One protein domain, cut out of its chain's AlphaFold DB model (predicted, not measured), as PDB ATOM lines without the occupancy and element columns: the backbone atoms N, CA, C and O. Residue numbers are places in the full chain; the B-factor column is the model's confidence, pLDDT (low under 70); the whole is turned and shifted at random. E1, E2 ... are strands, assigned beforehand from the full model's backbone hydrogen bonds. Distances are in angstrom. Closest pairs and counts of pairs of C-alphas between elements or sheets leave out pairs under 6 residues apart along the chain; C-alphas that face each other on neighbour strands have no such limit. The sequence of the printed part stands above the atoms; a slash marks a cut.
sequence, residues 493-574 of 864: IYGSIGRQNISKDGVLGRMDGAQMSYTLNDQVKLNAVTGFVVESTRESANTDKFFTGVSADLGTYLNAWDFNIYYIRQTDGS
ATOM      1  N   ILE A 493     -22.588  49.161  21.608       97.75
ATOM      2  CA  ILE A 493     -22.907  49.008  23.034       97.75
ATOM      3  C   ILE A 493     -22.719  47.552  23.444       97.75
ATOM      4  O   ILE A 493     -23.303  46.652  22.842       97.75
ATOM      5  N   TYR A 494     -21.966  47.337  24.514       98.06
ATOM      6  CA  TYR A 494     -21.795  46.045  25.167       98.06
ATOM      7  C   TYR A 494     -22.312  46.111  26.600       98.06
ATOM      8  O   TYR A 494     -22.088  47.104  27.286       98.06
ATOM      9  N   GLY A 495     -22.963  45.049  27.059       98.06
ATOM     10  CA  GLY A 495     -23.368  44.880  28.449       98.06
ATOM     11  C   GLY A 495     -23.179  43.438  28.897       98.06
ATOM     12  O   GLY A 495     -23.411  42.516  28.115       98.06
ATOM     13  N   SER A 496     -22.766  43.231  30.144       97.50
ATOM     14  CA  SER A 496     -22.668  41.904  30.761       97.50
ATOM     15  C   SER A 496     -23.068  41.958  32.224       97.50
ATOM     16  O   SER A 496     -22.666  42.887  32.919       97.50
ATOM     17  N   ILE A 497     -23.806  40.954  32.695       98.38
ATOM     18  CA  ILE A 497     -24.297  40.848  34.072       98.38
ATOM     19  C   ILE A 497     -24.121  39.427  34.618       98.38
ATOM     20  O   ILE A 497     -24.294  38.452  33.883       98.38
ATOM     21  N   GLY A 498     -23.798  39.320  35.909       98.06
ATOM     22  CA  GLY A 498     -23.677  38.065  36.655       98.06
ATOM     23  C   GLY A 498     -22.269  37.834  37.208       98.06
ATOM     24  O   GLY A 498     -21.472  38.768  37.287       98.06
ATOM     25  N   ARG A 499     -21.969  36.581  37.565       97.69
ATOM     26  CA  ARG A 499     -20.664  36.128  38.062       97.69
ATOM     27  C   ARG A 499     -19.665  35.968  36.926       97.69
ATOM     28  O   ARG A 499     -19.817  35.063  36.098       97.69
ATOM     29  N   GLN A 500     -18.633  36.804  36.887       95.50
ATOM     30  CA  GLN A 500     -17.652  36.871  35.794       95.50
ATOM     31  C   GLN A 500     -16.234  37.024  36.354       95.50
ATOM     32  O   GLN A 500     -16.045  37.609  37.414       95.50
ATOM     33  N   ASN A 501     -15.232  36.527  35.627       93.88
ATOM     34  CA  ASN A 501     -13.824  36.798  35.920       93.88
ATOM     35  C   ASN A 501     -13.329  37.928  35.010       93.88
ATOM     36  O   ASN A 501     -13.376  37.776  33.786       93.88
ATOM     37  N   ILE A 502     -12.878  39.037  35.592       90.00
ATOM     38  CA  ILE A 502     -12.368  40.207  34.872       90.00
ATOM     39  C   ILE A 502     -10.914  40.434  35.283       90.00
ATOM     40  O   ILE A 502     -10.577  40.462  36.459       90.00
ATOM     41  N   SER A 503     -10.040  40.590  34.292       82.69
ATOM     42  CA  SER A 503      -8.598  40.787  34.487       82.69
ATOM     43  C   SER A 503      -8.107  42.081  33.835       82.69
ATOM     44  O   SER A 503      -7.012  42.114  33.273       82.69
ATOM     45  N   LYS A 504      -8.969  43.096  33.790       87.12
ATOM     46  CA  LYS A 504      -8.769  44.359  33.080       87.12
ATOM     47  C   LYS A 504      -9.433  45.489  33.866       87.12
ATOM     48  O   LYS A 504     -10.245  45.221  34.750       87.12
ATOM     49  N   ASP A 505      -9.122  46.733  33.518       90.62
ATOM     50  CA  ASP A 505      -9.787  47.931  34.045       90.62
ATOM     51  C   ASP A 505      -9.648  48.066  35.578       90.62
ATOM     52  O   ASP A 505     -10.487  48.661  36.249       90.62
ATOM     53  N   GLY A 506      -8.588  47.474  36.138       88.94
ATOM     54  CA  GLY A 506      -8.286  47.489  37.569       88.94
ATOM     55  C   GLY A 506      -9.091  46.512  38.429       88.94
ATOM     56  O   GLY A 506      -8.838  46.451  39.630       88.94
ATOM     57  N   VAL A 507     -10.026  45.740  37.864       92.25
ATOM     58  CA  VAL A 507     -10.859  44.792  38.627       92.25
ATOM     59  C   VAL A 507     -10.029  43.608  39.129       92.25
ATOM     60  O   VAL A 507      -9.268  43.001  38.372       92.25
ATOM     61  N   LEU A 508     -10.191  43.263  40.411       84.75
ATOM     62  CA  LEU A 508      -9.457  42.177  41.062       84.75
ATOM     63  C   LEU A 508     -10.208  40.847  40.931       84.75
ATOM     64  O   LEU A 508     -10.938  40.427  41.821       84.75
ATOM     65  N   GLY A 509     -10.003  40.160  39.807       89.56
ATOM     66  CA  GLY A 509     -10.435  38.774  39.636       89.56
ATOM     67  C   GLY A 509     -11.939  38.617  39.405       89.56
ATOM     68  O   GLY A 509     -12.499  39.172  38.456       89.56
ATOM     69  N   ARG A 510     -12.595  37.772  40.211       94.75
ATOM     70  CA  ARG A 510     -14.019  37.468  40.028       94.75
ATOM     71  C   ARG A 510     -14.905  38.496  40.713       94.75
ATOM     72  O   ARG A 510     -14.614  38.946  41.815       94.75
ATOM     73  N   MET A 511     -16.030  38.781  40.073       96.12
ATOM     74  CA  MET A 511     -17.080  39.628  40.618       96.12
ATOM     75  C   MET A 511     -18.462  39.048  40.339       96.12
ATOM     76  O   MET A 511     -18.661  38.414  39.297       96.12
ATOM     77  N   ASP A 512     -19.413  39.378  41.205       97.75
ATOM     78  CA  ASP A 512     -20.839  39.351  40.891       97.75
ATOM     79  C   ASP A 512     -21.269  40.793  40.620       97.75
ATOM     80  O   ASP A 512     -21.265  41.641  41.513       97.75
ATOM     81  N   GLY A 513     -21.579  41.106  39.361       97.25
ATOM     82  CA  GLY A 513     -21.807  42.495  38.979       97.25
ATOM     83  C   GLY A 513     -22.148  42.704  37.514       97.25
ATOM     84  O   GLY A 513     -22.465  41.765  36.775       97.25
ATOM     85  N   ALA A 514     -22.065  43.962  37.096       97.88
ATOM     86  CA  ALA A 514     -22.356  44.404  35.746       97.88
ATOM     87  C   ALA A 514     -21.188  45.198  35.145       97.88
ATOM     88  O   ALA A 514     -20.476  45.926  35.832       97.88
ATOM     89  N   GLN A 515     -21.022  45.081  33.831       96.88
ATOM     90  CA  GLN A 515     -20.143  45.941  33.045       96.88
ATOM     91  C   GLN A 515     -20.872  46.427  31.800       96.88
ATOM     92  O   GLN A 515     -21.662  45.694  31.200       96.88
ATOM     93  N   MET A 516     -20.572  47.655  31.402       97.81
ATOM     94  CA  MET A 516     -21.090  48.279  30.198       97.81
ATOM     95  C   MET A 516     -19.940  48.906  29.424       97.81
ATOM     96  O   MET A 516     -19.037  49.501  30.009       97.81
ATOM     97  N   SER A 517     -19.993  48.814  28.102       98.00
ATOM     98  CA  SER A 517     -19.074  49.539  27.238       98.00
ATOM     99  C   SER A 517     -19.800  50.257  26.120       98.00
ATOM    100  O   SER A 517     -20.787  49.754  25.585       98.00
ATOM    101  N   TYR A 518     -19.246  51.392  25.711       98.00
ATOM    102  CA  TYR A 518     -19.715  52.164  24.574       98.00
ATOM    103  C   TYR A 518     -18.545  52.524  23.658       98.00
ATOM    104  O   TYR A 518     -17.576  53.154  24.079       98.00
ATOM    105  N   THR A 519     -18.633  52.101  22.401       97.69
ATOM    106  CA  THR A 519     -17.629  52.380  21.368       97.69
ATOM    107  C   THR A 519     -17.982  53.701  20.694       97.69
ATOM    108  O   THR A 519     -18.921  53.752  19.905       97.69
ATOM    109  N   LEU A 520     -17.256  54.777  21.013       94.81
ATOM    110  CA  LEU A 520     -17.534  56.106  20.453       94.81
ATOM    111  C   LEU A 520     -17.116  56.183  18.985       94.81
ATOM    112  O   LEU A 520     -17.784  56.828  18.179       94.81
ATOM    113  N   ASN A 521     -15.976  55.578  18.660       92.69
ATOM    114  CA  ASN A 521     -15.405  55.496  17.320       92.69
ATOM    115  C   ASN A 521     -14.358  54.368  17.273       92.69
ATOM    116  O   ASN A 521     -14.124  53.692  18.273       92.69
ATOM    117  N   ASP A 522     -13.695  54.205  16.128       88.62
ATOM    118  CA  ASP A 522     -12.690  53.157  15.895       88.62
ATOM    119  C   ASP A 522     -11.447  53.243  16.801       88.62
ATOM    120  O   ASP A 522     -10.628  52.329  16.789       88.62
ATOM    121  N   GLN A 523     -11.273  54.337  17.551       89.06
ATOM    122  CA  GLN A 523     -10.114  54.579  18.412       89.06
ATOM    123  C   GLN A 523     -10.450  54.669  19.898       89.06
ATOM    124  O   GLN A 523      -9.531  54.610  20.706       89.06
ATOM    125  N   VAL A 524     -11.714  54.885  20.268       95.00
ATOM    126  CA  VAL A 524     -12.106  55.179  21.650       95.00
ATOM    127  C   VAL A 524     -13.316  54.351  22.049       95.00
ATOM    128  O   VAL A 524     -14.405  54.497  21.484       95.00
ATOM    129  N   LYS A 525     -13.145  53.544  23.094       97.75
ATOM    130  CA  LYS A 525     -14.222  52.802  23.748       97.75
ATOM    131  C   LYS A 525     -14.186  53.074  25.248       97.75
ATOM    132  O   LYS A 525     -13.168  52.869  25.897       97.75
ATOM    133  N   LEU A 526     -15.301  53.548  25.790       98.25
ATOM    134  CA  LEU A 526     -15.462  53.799  27.221       98.25
ATOM    135  C   LEU A 526     -16.072  52.571  27.887       98.25
ATOM    136  O   LEU A 526     -16.961  51.940  27.314       98.25
ATOM    137  N   ASN A 527     -15.617  52.252  29.093       98.06
ATOM    138  CA  ASN A 527     -16.126  51.148  29.893       98.06
ATOM    139  C   ASN A 527     -16.493  51.638  31.297       98.06
ATOM    140  O   ASN A 527     -15.857  52.541  31.841       98.06
ATOM    141  N   ALA A 528     -17.506  51.010  31.879       98.19
ATOM    142  CA  ALA A 528     -17.882  51.152  33.274       98.19
ATOM    143  C   ALA A 528     -18.151  49.763  33.859       98.19
ATOM    144  O   ALA A 528     -18.706  48.895  33.178       98.19
ATOM    145  N   VAL A 529     -17.765  49.552  35.112       98.00
ATOM    146  CA  VAL A 529     -17.926  48.281  35.822       98.00
ATOM    147  C   VAL A 529     -18.335  48.537  37.262       98.00
ATOM    148  O   VAL A 529     -17.891  49.503  37.874       98.00
ATOM    149  N   THR A 530     -19.191  47.680  37.804       98.12
ATOM    150  CA  THR A 530     -19.574  47.726  39.212       98.12
ATOM    151  C   THR A 530     -20.049  46.363  39.694       98.12
ATOM    152  O   THR A 530     -20.627  45.593  38.922       98.12
ATOM    153  N   GLY A 531     -19.808  46.048  40.961       97.38
ATOM    154  CA  GLY A 531     -20.209  44.778  41.548       97.38
ATOM    155  C   GLY A 531     -19.543  44.518  42.888       97.38
ATOM    156  O   GLY A 531     -18.936  45.409  43.474       97.38
ATOM    157  N   PHE A 532     -19.652  43.276  43.338       97.12
ATOM    158  CA  PHE A 532     -19.029  42.778  44.559       97.12
ATOM    159  C   PHE A 532     -17.928  41.779  44.218       97.12
ATOM    160  O   PHE A 532     -18.079  40.987  43.281       97.12
ATOM    161  N   VAL A 533     -16.824  41.803  44.963       95.12
ATOM    162  CA  VAL A 533     -15.716  40.855  44.781       95.12
ATOM    163  C   VAL A 533     -16.151  39.447  45.198       95.12
ATOM    164  O   VAL A 533     -16.822  39.256  46.209       95.12
ATOM    165  N   VAL A 534     -15.758  38.441  44.416       95.38
ATOM    166  CA  VAL A 534     -15.960  37.019  44.729       95.38
ATOM    167  C   VAL A 534     -14.599  36.391  44.999       95.38
ATOM    168  O   VAL A 534     -13.852  36.065  44.071       95.38
ATOM    169  N   GLU A 535     -14.277  36.217  46.276       90.31
ATOM    170  CA  GLU A 535     -12.974  35.713  46.725       90.31
ATOM    171  C   GLU A 535     -12.865  34.195  46.525       90.31
ATOM    172  O   GLU A 535     -11.867  33.696  45.998       90.31
ATOM    173  N   SER A 536     -13.944  33.467  46.834       92.62
ATOM    174  CA  SER A 536     -14.040  32.016  46.691       92.62
ATOM    175  C   SER A 536     -15.162  31.611  45.739       92.62
ATOM    176  O   SER A 536     -16.264  32.149  45.760       92.62
ATOM    177  N   THR A 537     -14.914  30.596  44.904       93.94
ATOM    178  CA  THR A 537     -15.972  30.010  44.052       93.94
ATOM    179  C   THR A 537     -16.984  29.176  44.835       93.94
ATOM    180  O   THR A 537     -18.030  28.842  44.280       93.94
ATOM    181  N   ARG A 538     -16.671  28.842  46.095       94.06
ATOM    182  CA  ARG A 538     -17.542  28.097  47.015       94.06
ATOM    183  C   ARG A 538     -18.521  29.001  47.765       94.06
ATOM    184  O   ARG A 538     -19.459  28.503  48.370       94.06
ATOM    185  N   GLU A 539     -18.319  30.314  47.698       92.00
ATOM    186  CA  GLU A 539     -19.080  31.302  48.461       92.00
ATOM    187  C   GLU A 539     -19.841  32.272  47.539       92.00
ATOM    188  O   GLU A 539     -19.631  32.353  46.314       92.00
ATOM    189  N   SER A 540     -20.788  33.000  48.130       92.44
ATOM    190  CA  SER A 540     -21.414  34.164  47.502       92.44
ATOM    191  C   SER A 540     -20.409  35.314  47.371       92.44
ATOM    192  O   SER A 540     -19.303  35.256  47.901       92.44
ATOM    193  N   ALA A 541     -20.772  36.365  46.636       94.06
ATOM    194  CA  ALA A 541     -19.954  37.571  46.631       94.06
ATOM    195  C   ALA A 541     -19.869  38.196  48.029       94.06
ATOM    196  O   ALA A 541     -20.830  38.140  48.798       94.06
ATOM    197  N   ASN A 542     -18.720  38.800  48.324       93.31
ATOM    198  CA  ASN A 542     -18.465  39.485  49.581       93.31
ATOM    199  C   ASN A 542     -19.165  40.854  49.557       93.31
ATOM    200  O   ASN A 542     -18.787  41.741  48.787       93.31
ATOM    201  N   THR A 543     -20.202  41.013  50.381       93.38
ATOM    202  CA  THR A 543     -21.028  42.231  50.446       93.38
ATOM    203  C   THR A 543     -20.275  43.443  50.974       93.38
ATOM    204  O   THR A 543     -20.666  44.568  50.670       93.38
ATOM    205  N   ASP A 544     -19.172  43.226  51.686       92.94
ATOM    206  CA  ASP A 544     -18.337  44.295  52.228       92.94
ATOM    207  C   ASP A 544     -17.364  44.833  51.170       92.94
ATOM    208  O   ASP A 544     -16.821  45.928  51.321       92.94
ATOM    209  N   LYS A 545     -17.180  44.098  50.063       94.62
ATOM    210  CA  LYS A 545     -16.249  44.422  48.973       94.62
ATOM    211  C   LYS A 545     -16.952  44.878  47.705       94.62
ATOM    212  O   LYS A 545     -16.848  44.242  46.650       94.62
ATOM    213  N   PHE A 546     -17.672  45.991  47.796       96.50
ATOM    214  CA  PHE A 546     -18.282  46.645  46.642       96.50
ATOM    215  C   PHE A 546     -17.256  47.482  45.873       96.50
ATOM    216  O   PHE A 546     -16.414  48.152  46.464       96.50
ATOM    217  N   PHE A 547     -17.345  47.510  44.546       97.38
ATOM    218  CA  PHE A 547     -16.504  48.378  43.732       97.38
ATOM    219  C   PHE A 547     -17.234  49.004  42.549       97.38
ATOM    220  O   PHE A 547     -18.255  48.522  42.048       97.38
ATOM    221  N   THR A 548     -16.650  50.098  42.073       98.12
ATOM    222  CA  THR A 548     -17.020  50.785  40.840       98.12
ATOM    223  C   THR A 548     -15.764  51.238  40.108       98.12
ATOM    224  O   THR A 548     -14.769  51.616  40.727       98.12
ATOM    225  N   GLY A 549     -15.792  51.194  38.782       98.06
ATOM    226  CA  GLY A 549     -14.662  51.584  37.956       98.06
ATOM    227  C   GLY A 549     -15.087  52.110  36.597       98.06
ATOM    228  O   GLY A 549     -16.140  51.754  36.063       98.06
ATOM    229  N   VAL A 550     -14.237  52.961  36.034       98.50
ATOM    230  CA  VAL A 550     -14.371  53.498  34.680       98.50
ATOM    231  C   VAL A 550     -13.047  53.357  33.949       98.50
ATOM    232  O   VAL A 550     -11.978  53.514  34.541       98.50
ATOM    233  N   SER A 551     -13.104  53.081  32.651       98.25
ATOM    234  CA  SER A 551     -11.903  53.006  31.824       98.25
ATOM    235  C   SER A 551     -12.135  53.490  30.402       98.25
ATOM    236  O   SER A 551     -13.267  53.588  29.921       98.25
ATOM    237  N   ALA A 552     -11.038  53.795  29.720       98.06
ATOM    238  CA  ALA A 552     -11.022  54.143  28.312       98.06
ATOM    239  C   ALA A 552      -9.995  53.282  27.579       98.06
ATOM    240  O   ALA A 552      -8.811  53.286  27.915       98.06
ATOM    241  N   ASP A 553     -10.462  52.578  26.555       97.38
ATOM    242  CA  ASP A 553      -9.639  51.919  25.549       97.38
ATOM    243  C   ASP A 553      -9.339  52.904  24.427       97.38
ATOM    244  O   ASP A 553     -10.262  53.450  23.821       97.38
ATOM    245  N   LEU A 554      -8.053  53.124  24.171       93.38
ATOM    246  CA  LEU A 554      -7.524  54.097  23.230       93.38
ATOM    247  C   LEU A 554      -6.599  53.392  22.231       93.38
ATOM    248  O   LEU A 554      -5.505  52.954  22.588       93.38
ATOM    249  N   GLY A 555      -7.003  53.297  20.971       90.25
ATOM    250  CA  GLY A 555      -6.212  52.652  19.927       90.25
ATOM    251  C   GLY A 555      -7.065  51.961  18.867       90.25
ATOM    252  O   GLY A 555      -8.272  51.835  19.015       90.25
ATOM    253  N   THR A 556      -6.477  51.517  17.759       88.12
ATOM    254  CA  THR A 556      -5.024  51.374  17.559       88.12
ATOM    255  C   THR A 556      -4.366  52.615  16.947       88.12
ATOM    256  O   THR A 556      -4.703  53.047  15.842       88.12
ATOM    257  N   TYR A 557      -3.357  53.174  17.623       74.62
ATOM    258  CA  TYR A 557      -2.541  54.285  17.119       74.62
ATOM    259  C   TYR A 557      -1.292  53.788  16.394       74.62
ATOM    260  O   TYR A 557      -0.690  52.778  16.766       74.62
ATOM    261  N   LEU A 558      -0.880  54.512  15.345       73.31
ATOM    262  CA  LEU A 558       0.272  54.155  14.497       73.31
ATOM    263  C   LEU A 558       0.233  52.690  14.007       73.31
ATOM    264  O   LEU A 558       1.275  52.102  13.729       73.31
ATOM    265  N   ASN A 559      -0.969  52.105  13.912       75.75
ATOM    266  CA  ASN A 559      -1.229  50.705  13.563       75.75
ATOM    267  C   ASN A 559      -0.512  49.665  14.446       75.75
ATOM    268  O   ASN A 559      -0.293  48.543  13.993       75.75
ATOM    269  N   ALA A 560      -0.111  50.029  15.669       80.00
ATOM    270  CA  ALA A 560       0.623  49.125  16.551       80.00
ATOM    271  C   ALA A 560       0.347  49.312  18.047       80.00
ATOM    272  O   ALA A 560       0.582  48.374  18.800       80.00
ATOM    273  N   TRP A 561      -0.095  50.489  18.491       87.94
ATOM    274  CA  TRP A 561      -0.208  50.812  19.913       87.94
ATOM    275  C   TRP A 561      -1.659  50.891  20.371       87.94
ATOM    276  O   TRP A 561      -2.419  51.699  19.835       87.94
ATOM    277  N   ASP A 562      -1.987  50.130  21.411       92.62
ATOM    278  CA  ASP A 562      -3.231  50.261  22.165       92.62
ATOM    279  C   ASP A 562      -2.912  50.626  23.614       92.62
ATOM    280  O   ASP A 562      -1.955  50.124  24.210       92.62
ATOM    281  N   PHE A 563      -3.745  51.481  24.186       95.31
ATOM    282  CA  PHE A 563      -3.673  51.906  25.572       95.31
ATOM    283  C   PHE A 563      -5.023  51.659  26.232       95.31
ATOM    284  O   PHE A 563      -6.072  51.835  25.619       95.31
ATOM    285  N   ASN A 564      -5.005  51.287  27.498       96.38
ATOM    286  CA  ASN A 564      -6.158  51.338  28.378       96.38
ATOM    287  C   ASN A 564      -5.761  52.170  29.592       96.38
ATOM    288  O   ASN A 564      -4.635  52.049  30.073       96.38
ATOM    289  N   ILE A 565      -6.648  53.045  30.044       97.56
ATOM    290  CA  ILE A 565      -6.467  53.830  31.267       97.56
ATOM    291  C   ILE A 565      -7.723  53.643  32.099       97.56
ATOM    292  O   ILE A 565      -8.826  53.749  31.559       97.56
ATOM    293  N   TYR A 566      -7.565  53.382  33.391       98.06
ATOM    294  CA  TYR A 566      -8.683  53.127  34.288       98.06
ATOM    295  C   TYR A 566      -8.535  53.835  35.632       98.06
ATOM    296  O   TYR A 566      -7.433  54.157  36.080       98.06
ATOM    297  N   TYR A 567      -9.683  54.036  36.269       98.50
ATOM    298  CA  TYR A 567      -9.836  54.413  37.664       98.50
ATOM    299  C   TYR A 567     -10.817  53.437  38.310       98.50
ATOM    300  O   TYR A 567     -11.874  53.156  37.738       98.50
ATOM    301  N   ILE A 568     -10.483  52.936  39.495       97.62
ATOM    302  CA  ILE A 568     -11.331  52.024  40.258       97.62
ATOM    303  C   ILE A 568     -11.329  52.415  41.732       97.62
ATOM    304  O   ILE A 568     -10.296  52.780  42.293       97.62
ATOM    305  N   ARG A 569     -12.493  52.300  42.366       97.81
ATOM    306  CA  ARG A 569     -12.665  52.446  43.808       97.81
ATOM    307  C   ARG A 569     -13.425  51.240  44.339       97.81
ATOM    308  O   ARG A 569     -14.468  50.881  43.799       97.81
ATOM    309  N   GLN A 570     -12.901  50.646  45.398       97.00
ATOM    310  CA  GLN A 570     -13.472  49.520  46.120       97.00
ATOM    311  C   GLN A 570     -13.608  49.900  47.599       97.00
ATOM    312  O   GLN A 570     -12.730  50.568  48.144       97.00
ATOM    313  N   THR A 571     -14.694  49.486  48.241       96.88
ATOM    314  CA  THR A 571     -14.887  49.541  49.694       96.88
ATOM    315  C   THR A 571     -14.463  48.223  50.322       96.88
ATOM    316  O   THR A 571     -14.552  47.193  49.667       96.88
ATOM    317  N   ASP A 572     -14.028  48.265  51.574       94.88
ATOM    318  CA  ASP A 572     -13.901  47.090  52.431       94.88
ATOM    319  C   ASP A 572     -14.656  47.436  53.728       94.88
ATOM    320  O   ASP A 572     -14.138  48.165  54.577       94.88
ATOM    321  N   GLY A 573     -15.911  46.994  53.829       92.94
ATOM    322  CA  GLY A 573     -16.843  47.412  54.879       92.94
ATOM    323  C   GLY A 573     -17.269  48.871  54.703       92.94
ATOM    324  O   GLY A 573     -17.645  49.304  53.608       92.94
ATOM    325  N   SER A 574     -17.183  49.648  55.779       93.56
ATOM    326  CA  SER A 574     -17.556  51.067  55.818       93.56
ATOM    327  C   SER A 574     -16.490  52.031  55.283       93.56
ATOM    328  O   SER A 574     -16.792  53.207  55.057       93.56
TER     329      SER A 574
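Overview. This is residues 493 to 574 of the 864 residues of an uncharacterized protein of hydrothermal vent metagenome (UniProt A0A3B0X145). The domain is one long, twisted sheet of five antiparallel strands, lying side by side in the order in which they follow along the chain. Near one end of the sheet E1 and E2 bend sharply, and the part of their hairpin that holds the link between them folds over one face of the sheet. The printed part has 82 residues, with no named helix and five named strands, E1 to E5; the class is all strand, and the sheet's order is E1 - E2 - E3 - E4 - E5. The whole is only just compact, close to loose, with a radius of gyration of the C-alphas of 14.1 A, and it spans 45 by 21 by 18 A.

Along the chain. E1, residues 493 to 502, begins at C-alpha 493 at (-22.907, 49.008, 23.034); it bends by 116 degrees at residue 499 and measures 18.1 A from first to last C-alpha. E2, residues 509 to 521, is the longest strand by residues; it begins at C-alpha 509 at (-10.435, 38.774, 39.636), bends by 103 degrees at residue 512 and measures 28.3 A. E3, residues 524 to 533, measures 27.4 A. E4, residues 546 to 557, measures 34.3 A. E5, residues 561 to 572, measures 35.5 A and ends at C-alpha 572 at (-13.901, 47.090, 52.431).

Arrangement. The five strands form a meander, each strand the antiparallel neighbour of the one before, and each two in succession are a hairpin. E1 and E2 stand at 160 degrees between their directions, with N 496 and O 515 at 2.9 A; beyond the bends, N 502 and O 509 are also within hydrogen-bond range at 2.9 A. E2 and E3 stand at 165 degrees, with N 516 and O 528 at 2.9 A. E3 and E4 stand at 156 degrees, with N 527 and O 551 at 2.8 A. E4 and E5 stand at 175 degrees, with N 550 and O 567 at 2.9 A. E1 and E5 are the edge strands and are apart. E1 and E4 are apart, as are E2 and E5. From edge to edge the strands' lines turn by 57 degrees and the way across the sheet turns by 51 degrees.

Size, cuts and confidence. The outline is a rod, and the two C-alphas farthest apart, those of Arg 538 and Leu 558, are 45.3 A from each other. The link from E3 to E4, residues 534 to 545, is long; its C-alphas lie 14 to 22 A from the mean of all C-alphas. The links from E2 to E3 and from E4 to E5 are tight, and the link from E1 to E2 is short. The printed part has no cut. The mean pLDDT of the printed part is 94.0, and no printed residue is under 70.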